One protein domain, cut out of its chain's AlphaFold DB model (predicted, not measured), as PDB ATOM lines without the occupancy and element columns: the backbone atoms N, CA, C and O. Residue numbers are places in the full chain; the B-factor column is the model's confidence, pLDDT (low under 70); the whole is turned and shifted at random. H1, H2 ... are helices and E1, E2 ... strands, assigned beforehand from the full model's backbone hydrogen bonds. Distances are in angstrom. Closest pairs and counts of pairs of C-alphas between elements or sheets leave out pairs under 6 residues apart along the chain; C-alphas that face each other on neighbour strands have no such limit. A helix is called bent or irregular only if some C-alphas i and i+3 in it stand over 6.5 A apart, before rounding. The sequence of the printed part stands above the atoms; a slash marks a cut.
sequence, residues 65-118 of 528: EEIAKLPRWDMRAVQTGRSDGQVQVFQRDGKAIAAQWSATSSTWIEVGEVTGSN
ATOM      1  N   GLU A  65     287.761   4.794 -58.320       69.88
ATOM      2  CA  GLU A  65     288.663   3.639 -58.246       69.88
ATOM      3  C   GLU A  65     289.801   3.828 -57.230       69.88
ATOM      4  O   GLU A  65     290.213   2.868 -56.576       69.88
ATOM      5  N   GLU A  66     290.301   5.052 -57.064       68.75
ATOM      6  CA  GLU A  66     291.308   5.396 -56.054       68.75
ATOM      7  C   GLU A  66     290.695   5.409 -54.657       68.75
ATOM      8  O   GLU A  66     291.276   4.853 -53.724       68.75
ATOM      9  N   ILE A  67     289.480   5.948 -54.526       74.62
ATOM     10  CA  ILE A  67     288.737   5.966 -53.262       74.62
ATOM     11  C   ILE A  67     288.470   4.536 -52.764       74.62
ATOM     12  O   ILE A  67     288.571   4.271 -51.566       74.62
ATOM     13  N   ALA A  68     288.188   3.590 -53.666       80.56
ATOM     14  CA  ALA A  68     287.942   2.189 -53.317       80.56
ATOM     15  C   ALA A  68     289.176   1.446 -52.764       80.56
ATOM     16  O   ALA A  68     289.021   0.412 -52.112       80.56
ATOM     17  N   LYS A  69     290.395   1.948 -53.011       82.25
ATOM     18  CA  LYS A  69     291.655   1.359 -52.516       82.25
ATOM     19  C   LYS A  69     292.067   1.888 -51.137       82.25
ATOM     20  O   LYS A  69     293.016   1.365 -50.552       82.25
ATOM     21  N   LEU A  70     291.391   2.916 -50.621       83.69
ATOM     22  CA  LEU A  70     291.718   3.527 -49.334       83.69
ATOM     23  C   LEU A  70     291.208   2.681 -48.148       83.69
ATOM     24  O   LEU A  70     290.176   2.015 -48.252       83.69
ATOM     25  N   PRO A  71     291.881   2.731 -46.984       86.94
ATOM     26  CA  PRO A  71     291.381   2.116 -45.756       86.94
ATOM     27  C   PRO A  71     290.013   2.687 -45.369       86.94
ATOM     28  O   PRO A  71     289.815   3.899 -45.400       86.94
ATOM     29  N   ARG A  72     289.063   1.842 -44.957       89.31
ATOM     30  CA  ARG A  72     287.747   2.321 -44.498       89.31
ATOM     31  C   ARG A  72     287.874   3.124 -43.208       89.31
ATOM     32  O   ARG A  72     288.607   2.726 -42.307       89.31
ATOM     33  N   TRP A  73     287.107   4.205 -43.092       88.06
ATOM     34  CA  TRP A  73     287.069   5.079 -41.915       88.06
ATOM     35  C   TRP A  73     286.835   4.327 -40.601       88.06
ATOM     36  O   TRP A  73     287.394   4.685 -39.564       88.06
ATOM     37  N   ASP A  74     286.057   3.249 -40.631       86.25
ATOM     38  CA  ASP A  74     285.768   2.431 -39.449       86.25
ATOM     39  C   ASP A  74     287.006   1.695 -38.910       86.25
ATOM     40  O   ASP A  74     287.086   1.405 -37.718       86.25
ATOM     41  N   MET A  75     288.025   1.476 -39.748       82.38
ATOM     42  CA  MET A  75     289.281   0.831 -39.349       82.38
ATOM     43  C   MET A  75     290.200   1.752 -38.537       82.38
ATOM     44  O   MET A  75     291.154   1.271 -37.923       82.38
ATOM     45  N   ARG A  76     289.914   3.063 -38.473       83.44
ATOM     46  CA  ARG A  76     290.746   4.041 -37.748       83.44
ATOM     47  C   ARG A  76     290.885   3.726 -36.256       83.44
ATOM     48  O   ARG A  76     291.888   4.081 -35.657       83.44
ATOM     49  N   ALA A  77     289.897   3.056 -35.657       77.12
ATOM     50  CA  ALA A  77     289.925   2.694 -34.238       77.12
ATOM     51  C   ALA A  77     290.968   1.608 -33.919       77.12
ATOM     52  O   ALA A  77     291.401   1.486 -32.778       77.12
ATOM     53  N   VAL A  78     291.366   0.821 -34.922       79.19
ATOM     54  CA  VAL A  78     292.322  -0.288 -34.779       79.19
ATOM     55  C   VAL A  78     293.706   0.103 -35.310       79.19
ATOM     56  O   VAL A  78     294.716  -0.484 -34.931       79.19
ATOM     57  N   GLN A  79     293.775   1.109 -36.183       78.75
ATOM     58  CA  GLN A  79     295.018   1.576 -36.782       78.75
ATOM     59  C   GLN A  79     295.657   2.676 -35.927       78.75
ATOM     60  O   GLN A  79     295.149   3.788 -35.861       78.75
ATOM     61  N   THR A  80     296.801   2.402 -35.307       83.75
ATOM     62  CA  THR A  80     297.564   3.412 -34.555       83.75
ATOM     63  C   THR A  80     298.496   4.204 -35.469       83.75
ATOM     64  O   THR A  80     299.179   3.624 -36.318       83.75
ATOM     65  N   GLY A  81     298.560   5.525 -35.285       81.50
ATOM     66  CA  GLY A  81     299.562   6.362 -35.945       81.50
ATOM     67  C   GLY A  81     300.974   6.123 -35.401       81.50
ATOM     68  O   GLY A  81     301.166   5.653 -34.282       81.50
ATOM     69  N   ARG A  82     301.979   6.421 -36.224       79.19
ATOM     70  CA  ARG A  82     303.411   6.237 -35.943       79.19
ATOM     71  C   ARG A  82     304.019   7.421 -35.195       79.19
ATOM     72  O   ARG A  82     304.957   7.234 -34.430       79.19
ATOM     73  N   SER A  83     303.510   8.626 -35.431       76.06
ATOM     74  CA  SER A  83     303.992   9.864 -34.816       76.06
ATOM     75  C   SER A  83     302.861  10.880 -34.718       76.06
ATOM     76  O   SER A  83     301.950  10.868 -35.550       76.06
ATOM     77  N   ASP A  84     302.922  11.761 -33.718       72.56
ATOM     78  CA  ASP A  84     301.969  12.865 -33.587       72.56
ATOM     79  C   ASP A  84     301.953  13.721 -34.858       72.56
ATOM     80  O   ASP A  84     302.993  13.969 -35.473       72.56
ATOM     81  N   GLY A  85     300.759  14.108 -35.287       63.34
ATOM     82  CA  GLY A  85     300.555  14.895 -36.492       63.34
ATOM     83  C   GLY A  85     300.623  14.124 -37.817       63.34
ATOM     84  O   GLY A  85     300.460  14.755 -38.861       63.34
ATOM     85  N   GLN A  86     300.825  12.795 -37.817       69.62
ATOM     86  CA  GLN A  86     300.799  11.980 -39.043       69.62
ATOM     87  C   GLN A  86     299.449  12.116 -39.760       69.62
ATOM     88  O   GLN A  86     298.417  11.934 -39.130       69.62
ATOM     89  N   VAL A  87     299.445  12.338 -41.078       78.88
ATOM     90  CA  VAL A  87     298.217  12.407 -41.890       78.88
ATOM     91  C   VAL A  87     298.001  11.105 -42.667       78.88
ATOM     92  O   VAL A  87     298.946  10.542 -43.222       78.88
ATOM     93  N   GLN A  88     296.757  10.627 -42.720       80.19
ATOM     94  CA  GLN A  88     296.335   9.478 -43.521       80.19
ATOM     95  C   GLN A  88     294.939   9.711 -44.114       80.19
ATOM     96  O   GLN A  88     294.087  10.337 -43.488       80.19
ATOM     97  N   VAL A  89     294.702   9.189 -45.318       83.75
ATOM     98  CA  VAL A  89     293.405   9.280 -45.999       83.75
ATOM     99  C   VAL A  89     292.625   7.975 -45.842       83.75
ATOM    100  O   VAL A  89     293.176   6.887 -46.011       83.75
ATOM    101  N   PHE A  90     291.340   8.093 -45.532       85.69
ATOM    102  CA  PHE A  90     290.388   7.004 -45.350       85.69
ATOM    103  C   PHE A  90     289.206   7.152 -46.309       85.69
ATOM    104  O   PHE A  90     288.849   8.259 -46.689       85.69
ATOM    105  N   GLN A  91     288.543   6.055 -46.660       86.75
ATOM    106  CA  GLN A  91     287.262   6.099 -47.360       86.75
ATOM    107  C   GLN A  91     286.100   6.127 -46.360       86.75
ATOM    108  O   GLN A  91     286.004   5.250 -45.495       86.75
ATOM    109  N   ARG A  92     285.167   7.066 -46.540       86.06
ATOM    110  CA  ARG A  92     283.867   7.105 -45.856       86.06
ATOM    111  C   ARG A  92     282.779   7.461 -46.866       86.06
ATOM    112  O   ARG A  92     282.897   8.475 -47.538       86.06
ATOM    113  N   ASP A  93     281.757   6.619 -47.010       82.56
ATOM    114  CA  ASP A  93     280.584   6.876 -47.868       82.56
ATOM    115  C   ASP A  93     280.913   7.276 -49.322       82.56
ATOM    116  O   ASP A  93     280.323   8.190 -49.890       82.56
ATOM    117  N   GLY A  94     281.893   6.600 -49.933       68.19
ATOM    118  CA  GLY A  94     282.312   6.887 -51.312       68.19
ATOM    119  C   GLY A  94     283.156   8.156 -51.472       68.19
ATOM    120  O   GLY A  94     283.457   8.535 -52.598       68.19
ATOM    121  N   LYS A  95     283.575   8.773 -50.363       73.88
ATOM    122  CA  LYS A  95     284.427   9.963 -50.312       73.88
ATOM    123  C   LYS A  95     285.760   9.638 -49.648       73.88
ATOM    124  O   LYS A  95     285.832   8.772 -48.773       73.88
ATOM    125  N   ALA A  96     286.813  10.338 -50.047       77.12
ATOM    126  CA  ALA A  96     288.106  10.283 -49.377       77.12
ATOM    127  C   ALA A  96     288.137  11.325 -48.246       77.12
ATOM    128  O   ALA A  96     287.764  12.467 -48.462       77.12
ATOM    129  N   ILE A  97     288.565  10.947 -47.045       82.06
ATOM    130  CA  ILE A  97     288.611  11.777 -45.835       82.06
ATOM    131  C   ILE A  97     290.042  11.764 -45.295       82.06
ATOM    132  O   ILE A  97     290.560  10.702 -44.954       82.06
ATOM    133  N   ALA A  98     290.691  12.920 -45.199       78.06
ATOM    134  CA  ALA A  98     291.974  13.066 -44.527       78.06
ATOM    135  C   ALA A  98     291.765  13.142 -43.009       78.06
ATOM    136  O   ALA A  98     290.902  13.873 -42.522       78.06
ATOM    137  N   ALA A  99     292.579  12.409 -42.254       79.38
ATOM    138  CA  ALA A  99     292.645  12.488 -40.802       79.38
ATOM    139  C   ALA A  99     294.091  12.563 -40.314       79.38
ATOM    140  O   ALA A  99     295.004  12.026 -40.940       79.38
ATOM    141  N   GLN A 100     294.283  13.215 -39.174       77.50
ATOM    142  CA  GLN A 100     295.563  13.414 -38.515       77.50
ATOM    143  C   GLN A 100     295.617  12.623 -37.205       77.50
ATOM    144  O   GLN A 100     294.671  12.638 -36.421       77.50
ATOM    145  N   TRP A 101     296.719  11.924 -36.954       88.44
ATOM    146  CA  TRP A 101     296.954  11.218 -35.703       88.44
ATOM    147  C   TRP A 101     297.281  12.206 -34.588       88.44
ATOM    148  O   TRP A 101     298.203  13.008 -34.722       88.44
ATOM    149  N   SER A 102     296.564  12.101 -33.474       81.88
ATOM    150  CA  SER A 102     296.869  12.811 -32.238       81.88
ATOM    151  C   SER A 102     297.432  11.823 -31.222       81.88
ATOM    152  O   SER A 102     296.705  10.981 -30.695       81.88
ATOM    153  N   ALA A 103     298.724  11.935 -30.913       81.81
ATOM    154  CA  ALA A 103     299.389  11.102 -29.914       81.81
ATOM    155  C   ALA A 103     298.819  11.347 -28.509       81.81
ATOM    156  O   ALA A 103     298.662  10.402 -27.739       81.81
ATOM    157  N   THR A 104     298.427  12.591 -28.212       80.62
ATOM    158  CA  THR A 104     297.797  12.975 -26.937       80.62
ATOM    159  C   THR A 104     296.477  12.248 -26.698       80.62
ATOM    160  O   THR A 104     296.210  11.816 -25.582       80.62
ATOM    161  N   SER A 105     295.646  12.099 -27.733       81.88
ATOM    162  CA  SER A 105     294.347  11.421 -27.615       81.88
ATOM    163  C   SER A 105     294.380   9.955 -28.051       81.88
ATOM    164  O   SER A 105     293.403   9.245 -27.845       81.88
ATOM    165  N   SER A 106     295.489   9.490 -28.638       84.31
ATOM    166  CA  SER A 106     295.618   8.174 -29.280       84.31
ATOM    167  C   SER A 106     294.503   7.879 -30.292       84.31
ATOM    168  O   SER A 106     294.025   6.749 -30.397       84.31
ATOM    169  N   THR A 107     294.072   8.901 -31.039       86.00
ATOM    170  CA  THR A 107     293.012   8.775 -32.050       86.00
ATOM    171  C   THR A 107     293.343   9.520 -33.340       86.00
ATOM    172  O   THR A 107     294.155  10.448 -33.365       86.00
ATOM    173  N   TRP A 108     292.689   9.104 -34.427       84.81
ATOM    174  CA  TRP A 108     292.650   9.852 -35.681       84.81
ATOM    175  C   TRP A 108     291.569  10.930 -35.613       84.81
ATOM    176  O   TRP A 108     290.389  10.619 -35.440       84.81
ATOM    177  N   ILE A 109     291.980  12.183 -35.785       80.50
ATOM    178  CA  ILE A 109     291.115  13.359 -35.838       80.50
ATOM    179  C   ILE A 109     290.848  13.689 -37.304       80.50
ATOM    180  O   ILE A 109     291.781  13.816 -38.093       80.50
ATOM    181  N   GLU A 110     289.580  13.808 -37.685       82.06
ATOM    182  CA  GLU A 110     289.190  14.199 -39.042       82.06
ATOM    183  C   GLU A 110     289.680  15.615 -39.366       82.06
ATOM    184  O   GLU A 110     289.428  16.548 -38.608       82.06
ATOM    185  N   VAL A 111     290.372  15.759 -40.498       70.94
ATOM    186  CA  VAL A 111     290.878  17.041 -41.012       70.94
ATOM    187  C   VAL A 111     289.962  17.573 -42.118       70.94
ATOM    188  O   VAL A 111     289.741  18.777 -42.187       70.94
ATOM    189  N   GLY A 112     289.387  16.694 -42.952       71.69
ATOM    190  CA  GLY A 112     288.399  17.074 -43.972       71.69
ATOM    191  C   GLY A 112     288.255  16.077 -45.128       71.69
ATOM    192  O   GLY A 112     288.938  15.057 -45.171       71.69
ATOM    193  N   GLU A 113     287.361  16.369 -46.076       71.94
ATOM    194  CA  GLU A 113     287.164  15.590 -47.313       71.94
ATOM    195  C   GLU A 113     288.240  15.934 -48.360       71.94
ATOM    196  O   GLU A 113     288.525  17.102 -48.608       71.94
ATOM    197  N   VAL A 114     288.856  14.921 -48.976       59.69
ATOM    198  CA  VAL A 114     289.900  15.061 -49.997       59.69
ATOM    199  C   VAL A 114     289.244  15.272 -51.357       59.69
ATOM    200  O   VAL A 114     288.798  14.328 -52.006       59.69
ATOM    201  N   THR A 115     289.224  16.526 -51.798       56.50
ATOM    202  CA  THR A 115     288.658  16.978 -53.079       56.50
ATOM    203  C   THR A 115     289.680  17.062 -54.212       56.50
ATOM    204  O   THR A 115     289.382  17.645 -55.252       56.50
ATOM    205  N   GLY A 116     290.840  16.411 -54.071       49.72
ATOM    206  CA  GLY A 116     291.765  16.182 -55.178       49.72
ATOM    207  C   GLY A 116     293.196  15.880 -54.786       49.72
ATOM    208  O   GLY A 116     293.743  16.502 -53.881       49.72
ATOM    209  N   SER A 117     293.832  14.957 -55.506       40.56
ATOM    210  CA  SER A 117     295.291  14.895 -55.586       40.56
ATOM    211  C   SER A 117     295.747  15.920 -56.617       40.56
ATOM    212  O   SER A 117     295.967  15.607 -57.787       40.56
ATOM    213  N   ASN A 118     295.821  17.171 -56.192       49.59
ATOM    214  CA  ASN A 118     296.436  18.219 -56.981       49.59
ATOM    215  C   ASN A 118     297.893  18.326 -56.523       49.59
ATOM    216  O   ASN A 118     298.137  18.519 -55.333       49.59
TER     217      ASN A 118
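What this domain is: This is residues 65 to 118 of the 528 residues of the protein "Hypothetical protein" of Proboscia inermis (UniProt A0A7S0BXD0). You see one strongly twisted sheet of three antiparallel strands, a long twisted ribbon, with one short helix, H1, packed on it. The stretch before H1, the link from H1 to E1 and the last residues carry no named element. The printed part has 54 residues, under half of them in named elements, in the order H1, E1, E2, E3; the sheet's order is E1 - E2 - E3 and the class is mostly strand. The whole is compact, with a radius of gyration of the C-alphas of 10.9 A and spans of 33 by 23 by 15 A.

Where its parts are: Find C-alpha 95 at (284.427, 9.963, -50.312); from there E2, residues 95 to 102, runs 22.1 A to C-alpha 102 at (296.869, 12.811, -32.238). E1 is residues 87 to 92, 15.8 A long, and E3 is residues 107 to 113, 17.7 A long. Look for H1 at residues 73 to 77, 8.5 A long, beginning at C-alpha 73 at (287.069, 5.079, -41.915); it is irregular, but only just, with C-alphas 74 and 77 6.7 A apart.

How they stand to each other: E1, E2 and E3 form a meander, each strand the antiparallel neighbour of the one before. In the hairpin of E1 and E2, N 90 and O 97 are 2.8 A apart, within hydrogen-bond range. In the hairpin of E2 and E3, N 100 and O 109 are 2.8 A apart, also within range. H1 is on the sheet at a height of 7.1 A, only just over E3, with 3 of its C-alphas there. Its closest C-alphas to E1 are those of Trp 73 and Phe 90, 5.1 A apart. In H1, 0 of 1 O i to N i+4 pairs and 1 of 2 O i to N i+3 pairs are within range.

The domain as a whole: The C-alphas farthest apart, those of Glu 65 and Thr 104, are 33.9 A apart. The printed part has no cut, and no link is long. The mean pLDDT of the printed part is 77.0; look for values under 70 at residues 65 to 66, 85 to 86, 94 and 114 to 118.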